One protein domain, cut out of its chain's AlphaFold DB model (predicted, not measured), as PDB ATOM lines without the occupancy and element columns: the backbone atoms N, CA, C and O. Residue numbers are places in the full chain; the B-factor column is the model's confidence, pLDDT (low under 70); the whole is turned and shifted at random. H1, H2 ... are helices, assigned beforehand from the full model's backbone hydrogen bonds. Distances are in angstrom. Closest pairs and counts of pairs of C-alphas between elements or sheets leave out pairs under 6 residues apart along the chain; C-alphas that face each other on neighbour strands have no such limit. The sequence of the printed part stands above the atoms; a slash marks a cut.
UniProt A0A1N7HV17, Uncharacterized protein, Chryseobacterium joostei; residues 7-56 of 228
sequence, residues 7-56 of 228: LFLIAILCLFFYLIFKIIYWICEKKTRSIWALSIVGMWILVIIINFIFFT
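AT A GLANCE: This is residues 7 to 56 of the 228 residues of an uncharacterized protein of Chryseobacterium joostei (UniProt A0A1N7HV17). Two long helices, H2 and H1, meet near their ends at a tight link and open out from it as a wide, flat V. The far arms of the V, residues 7 to 23 and residues 39 to 56, stand free. The printed part has 50 residues with two named helices, H1 then H2 along the chain, and no named strand; its class is all helix. It is extended, with a radius of gyration of the C-alphas of 15.7 A, and the C-alphas span 44 by 32 by 6 A.

IN THESE COORDINATES: The longest helix is H2, residues 31 to 55, which measures 35.1 A from first to last C-alpha. It begins with C-alpha 31 at (143.970, 91.462, 125.832) and ends with C-alpha 55 at (155.497, 65.491, 146.494). H1, residues 7 to 28, measures 31.8 A and begins with C-alpha 7 at (114.888, 73.798, 143.487).

HOW THE PARTS SIT: H2 and H1 touch only at the corner by their link, with 4 pairs of C-alphas within 8 A. H2 takes part with residues 33 to 37 alone, and H1 with residues 27 to 28 alone. Their closest C-alphas are those of Ile 27 and Ser 34, 5.3 A apart. The two lines stand at a steep tilt of 67 degrees, and the helices run opposite ways. Their centres are 22.8 A apart. In both H1 and H2, every pair of O i and N i+4 is within hydrogen-bond range.

THE WHOLE: The two C-alphas farthest apart are those of Leu 7 and Phe 54, at 43.8 A. The printed part has no cut, and the link from H1 to H2, 2 residues, is tight. The mean pLDDT of the printed part is 89.6, and residues 54 to 55 are under 70.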
ATOM      1  N   LEU A   7     115.085  72.653 144.388       94.69
ATOM      2  CA  LEU A   7     114.888  73.798 143.487       94.69
ATOM      3  C   LEU A   7     115.772  74.996 143.864       94.69
ATOM      4  O   LEU A   7     116.332  75.655 142.988       94.69
ATOM      5  N   PHE A   8     115.941  75.249 145.162       95.56
ATOM      6  CA  PHE A   8     116.832  76.293 145.661       95.56
ATOM      7  C   PHE A   8     118.305  76.014 145.320       95.56
ATOM      8  O   PHE A   8     119.004  76.911 144.847       95.56
ATOM      9  N   LEU A   9     118.768  74.768 145.473       94.25
ATOM     10  CA  LEU A   9     120.124  74.365 145.083       94.25
ATOM     11  C   LEU A   9     120.366  74.528 143.578       94.25
ATOM     12  O   LEU A   9     121.415  75.035 143.181       94.25
ATOM     13  N   ILE A  10     119.391  74.165 142.739       96.38
ATOM     14  CA  ILE A  10     119.478  74.357 141.283       96.38
ATOM     15  C   ILE A  10     119.586  75.849 140.942       96.38
ATOM     16  O   ILE A  10     120.426  76.232 140.129       96.38
ATOM     17  N   ALA A  11     118.796  76.709 141.590       95.81
ATOM     18  CA  ALA A  11     118.860  78.153 141.369       95.81
ATOM     19  C   ALA A  11     120.234  78.741 141.742       95.81
ATOM     20  O   ALA A  11     120.785  79.543 140.984       95.81
ATOM     21  N   ILE A  12     120.821  78.306 142.865       95.75
ATOM     22  CA  ILE A  12     122.185  78.691 143.267       95.75
ATOM     23  C   ILE A  12     123.207  78.236 142.224       95.75
ATOM     24  O   ILE A  12     124.078  79.017 141.837       95.75
ATOM     25  N   LEU A  13     123.093  77.001 141.739       95.25
ATOM     26  CA  LEU A  13     123.987  76.442 140.729       95.25
ATOM     27  C   LEU A  13     123.920  77.246 139.418       95.25
ATOM     28  O   LEU A  13     124.954  77.620 138.866       95.25
ATOM     29  N   CYS A  14     122.714  77.591 138.951       95.75
ATOM     30  CA  CYS A  14     122.518  78.444 137.775       95.75
ATOM     31  C   CYS A  14     123.123  79.843 137.962       95.75
ATOM     32  O   CYS A  14     123.799  80.346 137.062       95.75
ATOM     33  N   LEU A  15     122.920  80.463 139.130       95.31
ATOM     34  CA  LEU A  15     123.506  81.764 139.457       95.31
ATOM     35  C   LEU A  15     125.039  81.698 139.459       95.31
ATOM     36  O   LEU A  15     125.702  82.575 138.904       95.31
ATOM     37  N   PHE A  16     125.608  80.636 140.024       94.81
ATOM     38  CA  PHE A  16     127.048  80.401 140.040       94.81
ATOM     39  C   PHE A  16     127.629  80.285 138.623       94.81
ATOM     40  O   PHE A  16     128.593  80.981 138.296       94.81
ATOM     41  N   PHE A  17     127.006  79.493 137.744       94.38
ATOM     42  CA  PHE A  17     127.431  79.384 136.343       94.38
ATOM     43  C   PHE A  17     127.336  80.711 135.589       94.38
ATOM     44  O   PHE A  17     128.248  81.060 134.837       94.38
ATOM     45  N   TYR A  18     126.271  81.482 135.817       95.56
ATOM     46  CA  TYR A  18     126.122  82.810 135.225       95.56
ATOM     47  C   TYR A  18     127.254  83.759 135.647       95.56
ATOM     48  O   TYR A  18     127.820  84.469 134.810       95.56
ATOM     49  N   LEU A  19     127.632  83.746 136.929       93.44
ATOM     50  CA  LEU A  19     128.742  84.554 137.434       93.44
ATOM     51  C   LEU A  19     130.081  84.133 136.818       93.44
ATOM     52  O   LEU A  19     130.828  85.004 136.374       93.44
ATOM     53  N   ILE A  20     130.361  82.827 136.718       91.69
ATOM     54  CA  ILE A  20     131.567  82.317 136.042       91.69
ATOM     55  C   ILE A  20     131.617  82.804 134.594       91.69
ATOM     56  O   ILE A  20     132.634  83.348 134.166       91.69
ATOM     57  N   PHE A  21     130.519  82.659 133.849       92.75
ATOM     58  CA  PHE A  21     130.447  83.100 132.456       92.75
ATOM     59  C   PHE A  21     130.737  84.598 132.322       92.75
ATOM     60  O   PHE A  21     131.540  85.009 131.484       92.75
ATOM     61  N   LYS A  22     130.143  85.418 133.195       93.06
ATOM     62  CA  LYS A  22     130.362  86.866 133.211       93.06
ATOM     63  C   LYS A  22     131.819  87.227 133.514       93.06
ATOM     64  O   LYS A  22     132.361  88.132 132.883       93.06
ATOM     65  N   ILE A  23     132.458  86.515 134.443       89.50
ATOM     66  CA  ILE A  23     133.876  86.702 134.779       89.50
ATOM     67  C   ILE A  23     134.764  86.327 133.588       89.50
ATOM     68  O   ILE A  23     135.631  87.113 133.215       89.50
ATOM     69  N   ILE A  24     134.525  85.177 132.948       88.94
ATOM     70  CA  ILE A  24     135.273  84.746 131.756       88.94
ATOM     71  C   ILE A  24     135.134  85.782 130.638       88.94
ATOM     72  O   ILE A  24     136.135  86.208 130.064       88.94
ATOM     73  N   TYR A  25     133.910  86.241 130.367       91.00
ATOM     74  CA  TYR A  25     133.653  87.257 129.350       91.00
ATOM     75  C   TYR A  25     134.416  88.560 129.640       91.00
ATOM     76  O   TYR A  25     135.101  89.090 128.767       91.00
ATOM     77  N   TRP A  26     134.381  89.031 130.890       90.62
ATOM     78  CA  TRP A  26     135.096  90.233 131.333       90.62
ATOM     79  C   TRP A  26     136.629  90.110 131.247       90.62
ATOM     80  O   TRP A  26     137.327  91.095 130.969       90.62
ATOM     81  N   ILE A  27     137.168  88.908 131.472       88.12
ATOM     82  CA  ILE A  27     138.595  88.602 131.303       88.12
ATOM     83  C   ILE A  27     138.975  88.632 129.816       88.12
ATOM     84  O   ILE A  27     140.011  89.202 129.465       88.12
ATOM     85  N   CYS A  28     138.137  88.065 128.944       87.00
ATOM     86  CA  CYS A  28     138.372  88.008 127.500       87.00
ATOM     87  C   CYS A  28     138.234  89.368 126.800       87.00
ATOM     88  O   CYS A  28     138.861  89.582 125.765       87.00
ATOM     89  N   GLU A  29     137.468  90.303 127.367       91.19
ATOM     90  CA  GLU A  29     137.211  91.628 126.785       91.19
ATOM     91  C   GLU A  29     138.494  92.450 126.550       91.19
ATOM     92  O   GLU A  29     138.591  93.213 125.589       91.19
ATOM     93  N   LYS A  30     139.511  92.297 127.410       91.25
ATOM     94  CA  LYS A  30     140.784  93.022 127.279       91.25
ATOM     95  C   LYS A  30     141.953  92.062 127.149       91.25
ATOM     96  O   LYS A  30     142.225  91.282 128.060       91.25
ATOM     97  N   LYS A  31     142.747  92.242 126.088       87.94
ATOM     98  CA  LYS A  31     143.970  91.462 125.832       87.94
ATOM     99  C   LYS A  31     144.907  91.424 127.046       87.94
ATOM    100  O   LYS A  31     145.408  90.362 127.393       87.94
ATOM    101  N   THR A  32     145.078  92.547 127.749       88.88
ATOM    102  CA  THR A  32     145.898  92.615 128.970       88.88
ATOM    103  C   THR A  32     145.356  91.710 130.081       88.88
ATOM    104  O   THR A  32     146.120  90.957 130.670       88.88
ATOM    105  N   ARG A  33     144.042  91.733 130.348       89.38
ATOM    106  CA  ARG A  33     143.415  90.902 131.396       89.38
ATOM    107  C   ARG A  33     143.495  89.417 131.057       89.38
ATOM    108  O   ARG A  33     143.802  88.616 131.932       89.38
ATOM    109  N   SER A  34     143.279  89.074 129.790       88.69
ATOM    110  CA  SER A  34     143.410  87.707 129.290       88.69
ATOM    111  C   SER A  34     144.834  87.165 129.464       88.69
ATOM    112  O   SER A  34     145.000  86.059 129.973       88.69
ATOM    113  N   ILE A  35     145.864  87.962 129.146       88.44
ATOM    114  CA  ILE A  35     147.270  87.574 129.350       88.44
ATOM    115  C   ILE A  35     147.559  87.322 130.836       88.44
ATOM    116  O   ILE A  35     148.091  86.270 131.177       88.44
ATOM    117  N   TRP A  36     147.160  88.238 131.728       90.44
ATOM    118  CA  TRP A  36     147.358  88.064 133.174       90.44
ATOM    119  C   TRP A  36     146.650  86.820 133.721       90.44
ATOM    120  O   TRP A  36     147.243  86.065 134.489       90.44
ATOM    121  N   ALA A  37     145.405  86.574 133.305       90.62
ATOM    122  CA  ALA A  37     144.657  85.391 133.720       90.62
ATOM    123  C   ALA A  37     145.335  84.093 133.251       90.62
ATOM    124  O   ALA A  37     145.488  83.165 134.044       90.62
ATOM    125  N   LEU A  38     145.808  84.046 132.001       88.56
ATOM    126  CA  LEU A  38     146.551  82.899 131.470       88.56
ATOM    127  C   LEU A  38     147.854  82.652 132.236       88.56
ATOM    128  O   LEU A  38     148.168  81.502 132.532       88.56
ATOM    129  N   SER A  39     148.586  83.706 132.607       91.75
ATOM    130  CA  SER A  39     149.796  83.572 133.426       91.75
ATOM    131  C   SER A  39     149.498  82.992 134.812       91.75
ATOM    132  O   SER A  39     150.212  82.095 135.254       91.75
ATOM    133  N   ILE A  40     148.431  83.447 135.479       92.12
ATOM    134  CA  ILE A  40     148.028  82.929 136.798       92.12
ATOM    135  C   ILE A  40     147.614  81.460 136.702       92.12
ATOM    136  O   ILE A  40     148.067  80.642 137.501       92.12
ATOM    137  N   VAL A  41     146.791  81.110 135.710       92.44
ATOM    138  CA  VAL A  41     146.351  79.726 135.482       92.44
ATOM    139  C   VAL A  41     147.544  78.828 135.157       92.44
ATOM    140  O   VAL A  41     147.676  77.755 135.738       92.44
ATOM    141  N   GLY A  42     148.454  79.280 134.290       94.06
ATOM    142  CA  GLY A  42     149.677  78.549 133.961       94.06
ATOM    143  C   GLY A  42     150.566  78.314 135.183       94.06
ATOM    144  O   GLY A  42     151.049  77.201 135.385       94.06
ATOM    145  N   MET A  43     150.729  79.324 136.042       95.12
ATOM    146  CA  MET A  43     151.477  79.194 137.295       95.12
ATOM    147  C   MET A  43     150.818  78.191 138.249       95.12
ATOM    148  O   MET A  43     151.506  77.354 138.828       95.12
ATOM    149  N   TRP A  44     149.488  78.215 138.363       94.69
ATOM    150  CA  TRP A  44     148.728  77.241 139.149       94.69
ATOM    151  C   TRP A  44     148.916  75.807 138.643       94.69
ATOM    152  O   TRP A  44     149.190  74.901 139.430       94.69
ATOM    153  N   ILE A  45     148.827  75.602 137.327       92.31
ATOM    154  CA  ILE A  45     149.046  74.295 136.697       92.31
ATOM    155  C   ILE A  45     150.471  73.801 136.969       92.31
ATOM    156  O   ILE A  45     150.655  72.640 137.325       92.31
ATOM    157  N   LEU A  46     151.477  74.673 136.863       92.81
ATOM    158  CA  LEU A  46     152.864  74.323 137.177       92.81
ATOM    159  C   LEU A  46     153.033  73.880 138.633       92.81
ATOM    160  O   LEU A  46     153.674  72.862 138.875       92.81
ATOM    161  N   VAL A  47     152.431  74.593 139.591       92.12
ATOM    162  CA  VAL A  47     152.459  74.200 141.011       92.12
ATOM    163  C   VAL A  47     151.836  72.818 141.205       92.12
ATOM    164  O   VAL A  47     152.421  71.986 141.894       92.12
ATOM    165  N   ILE A  48     150.700  72.537 140.558       87.69
ATOM    166  CA  ILE A  48     150.052  71.219 140.616       87.69
ATOM    167  C   ILE A  48     150.961  70.132 140.032       87.69
ATOM    168  O   ILE A  48     151.120  69.085 140.653       87.69
ATOM    169  N   ILE A  49     151.584  70.371 138.875       85.50
ATOM    170  CA  ILE A  49     152.489  69.407 138.231       85.50
ATOM    171  C   ILE A  49     153.713  69.137 139.111       85.50
ATOM    172  O   ILE A  49     154.082  67.982 139.312       85.50
ATOM    173  N   ILE A  50     154.326  70.183 139.671       85.31
ATOM    174  CA  ILE A  50     155.471  70.049 140.580       85.31
ATOM    175  C   ILE A  50     155.057  69.255 141.821       85.31
ATOM    176  O   ILE A  50     155.750  68.314 142.203       85.31
ATOM    177  N   ASN A  51     153.908  69.582 142.417       83.06
ATOM    178  CA  ASN A  51     153.367  68.839 143.550       83.06
ATOM    179  C   ASN A  51     153.164  67.360 143.196       83.06
ATOM    180  O   ASN A  51     153.622  66.470 143.910       83.06
ATOM    181  N   PHE A  52     152.554  67.093 142.045       77.31
ATOM    182  CA  PHE A  52     152.264  65.740 141.607       77.31
ATOM    183  C   PHE A  52     153.533  64.908 141.374       77.31
ATOM    184  O   PHE A  52     153.581  63.758 141.800       77.31
ATOM    185  N   ILE A  53     154.559  65.485 140.742       72.75
ATOM    186  CA  ILE A  53     155.803  64.781 140.396       72.75
ATOM    187  C   ILE A  53     156.720  64.603 141.612       72.75
ATOM    188  O   ILE A  53     157.312  63.540 141.779       72.75
ATOM    189  N   PHE A  54     156.875  65.637 142.443       68.38
ATOM    190  CA  PHE A  54     157.891  65.646 143.503       68.38
ATOM    191  C   PHE A  54     157.346  65.300 144.889       68.38
ATOM    192  O   PHE A  54     158.094  64.794 145.729       68.38
ATOM    193  N   PHE A  55     156.071  65.586 145.151       67.00
ATOM    194  CA  PHE A  55     155.497  65.491 146.494       67.00
ATOM    195  C   PHE A  55     154.500  64.345 146.645       67.00
ATOM    196  O   PHE A  55     154.307  63.882 147.769       67.00
ATOM    197  N   THR A  56     153.944  63.812 145.551       71.38
ATOM    198  CA  THR A  56     153.195  62.550 145.593       71.38
ATOM    199  C   THR A  56     154.165  61.387 145.798       71.38
ATOM    200  O   THR A  56     154.645  60.760 144.854       71.38
TER     201      THR A  56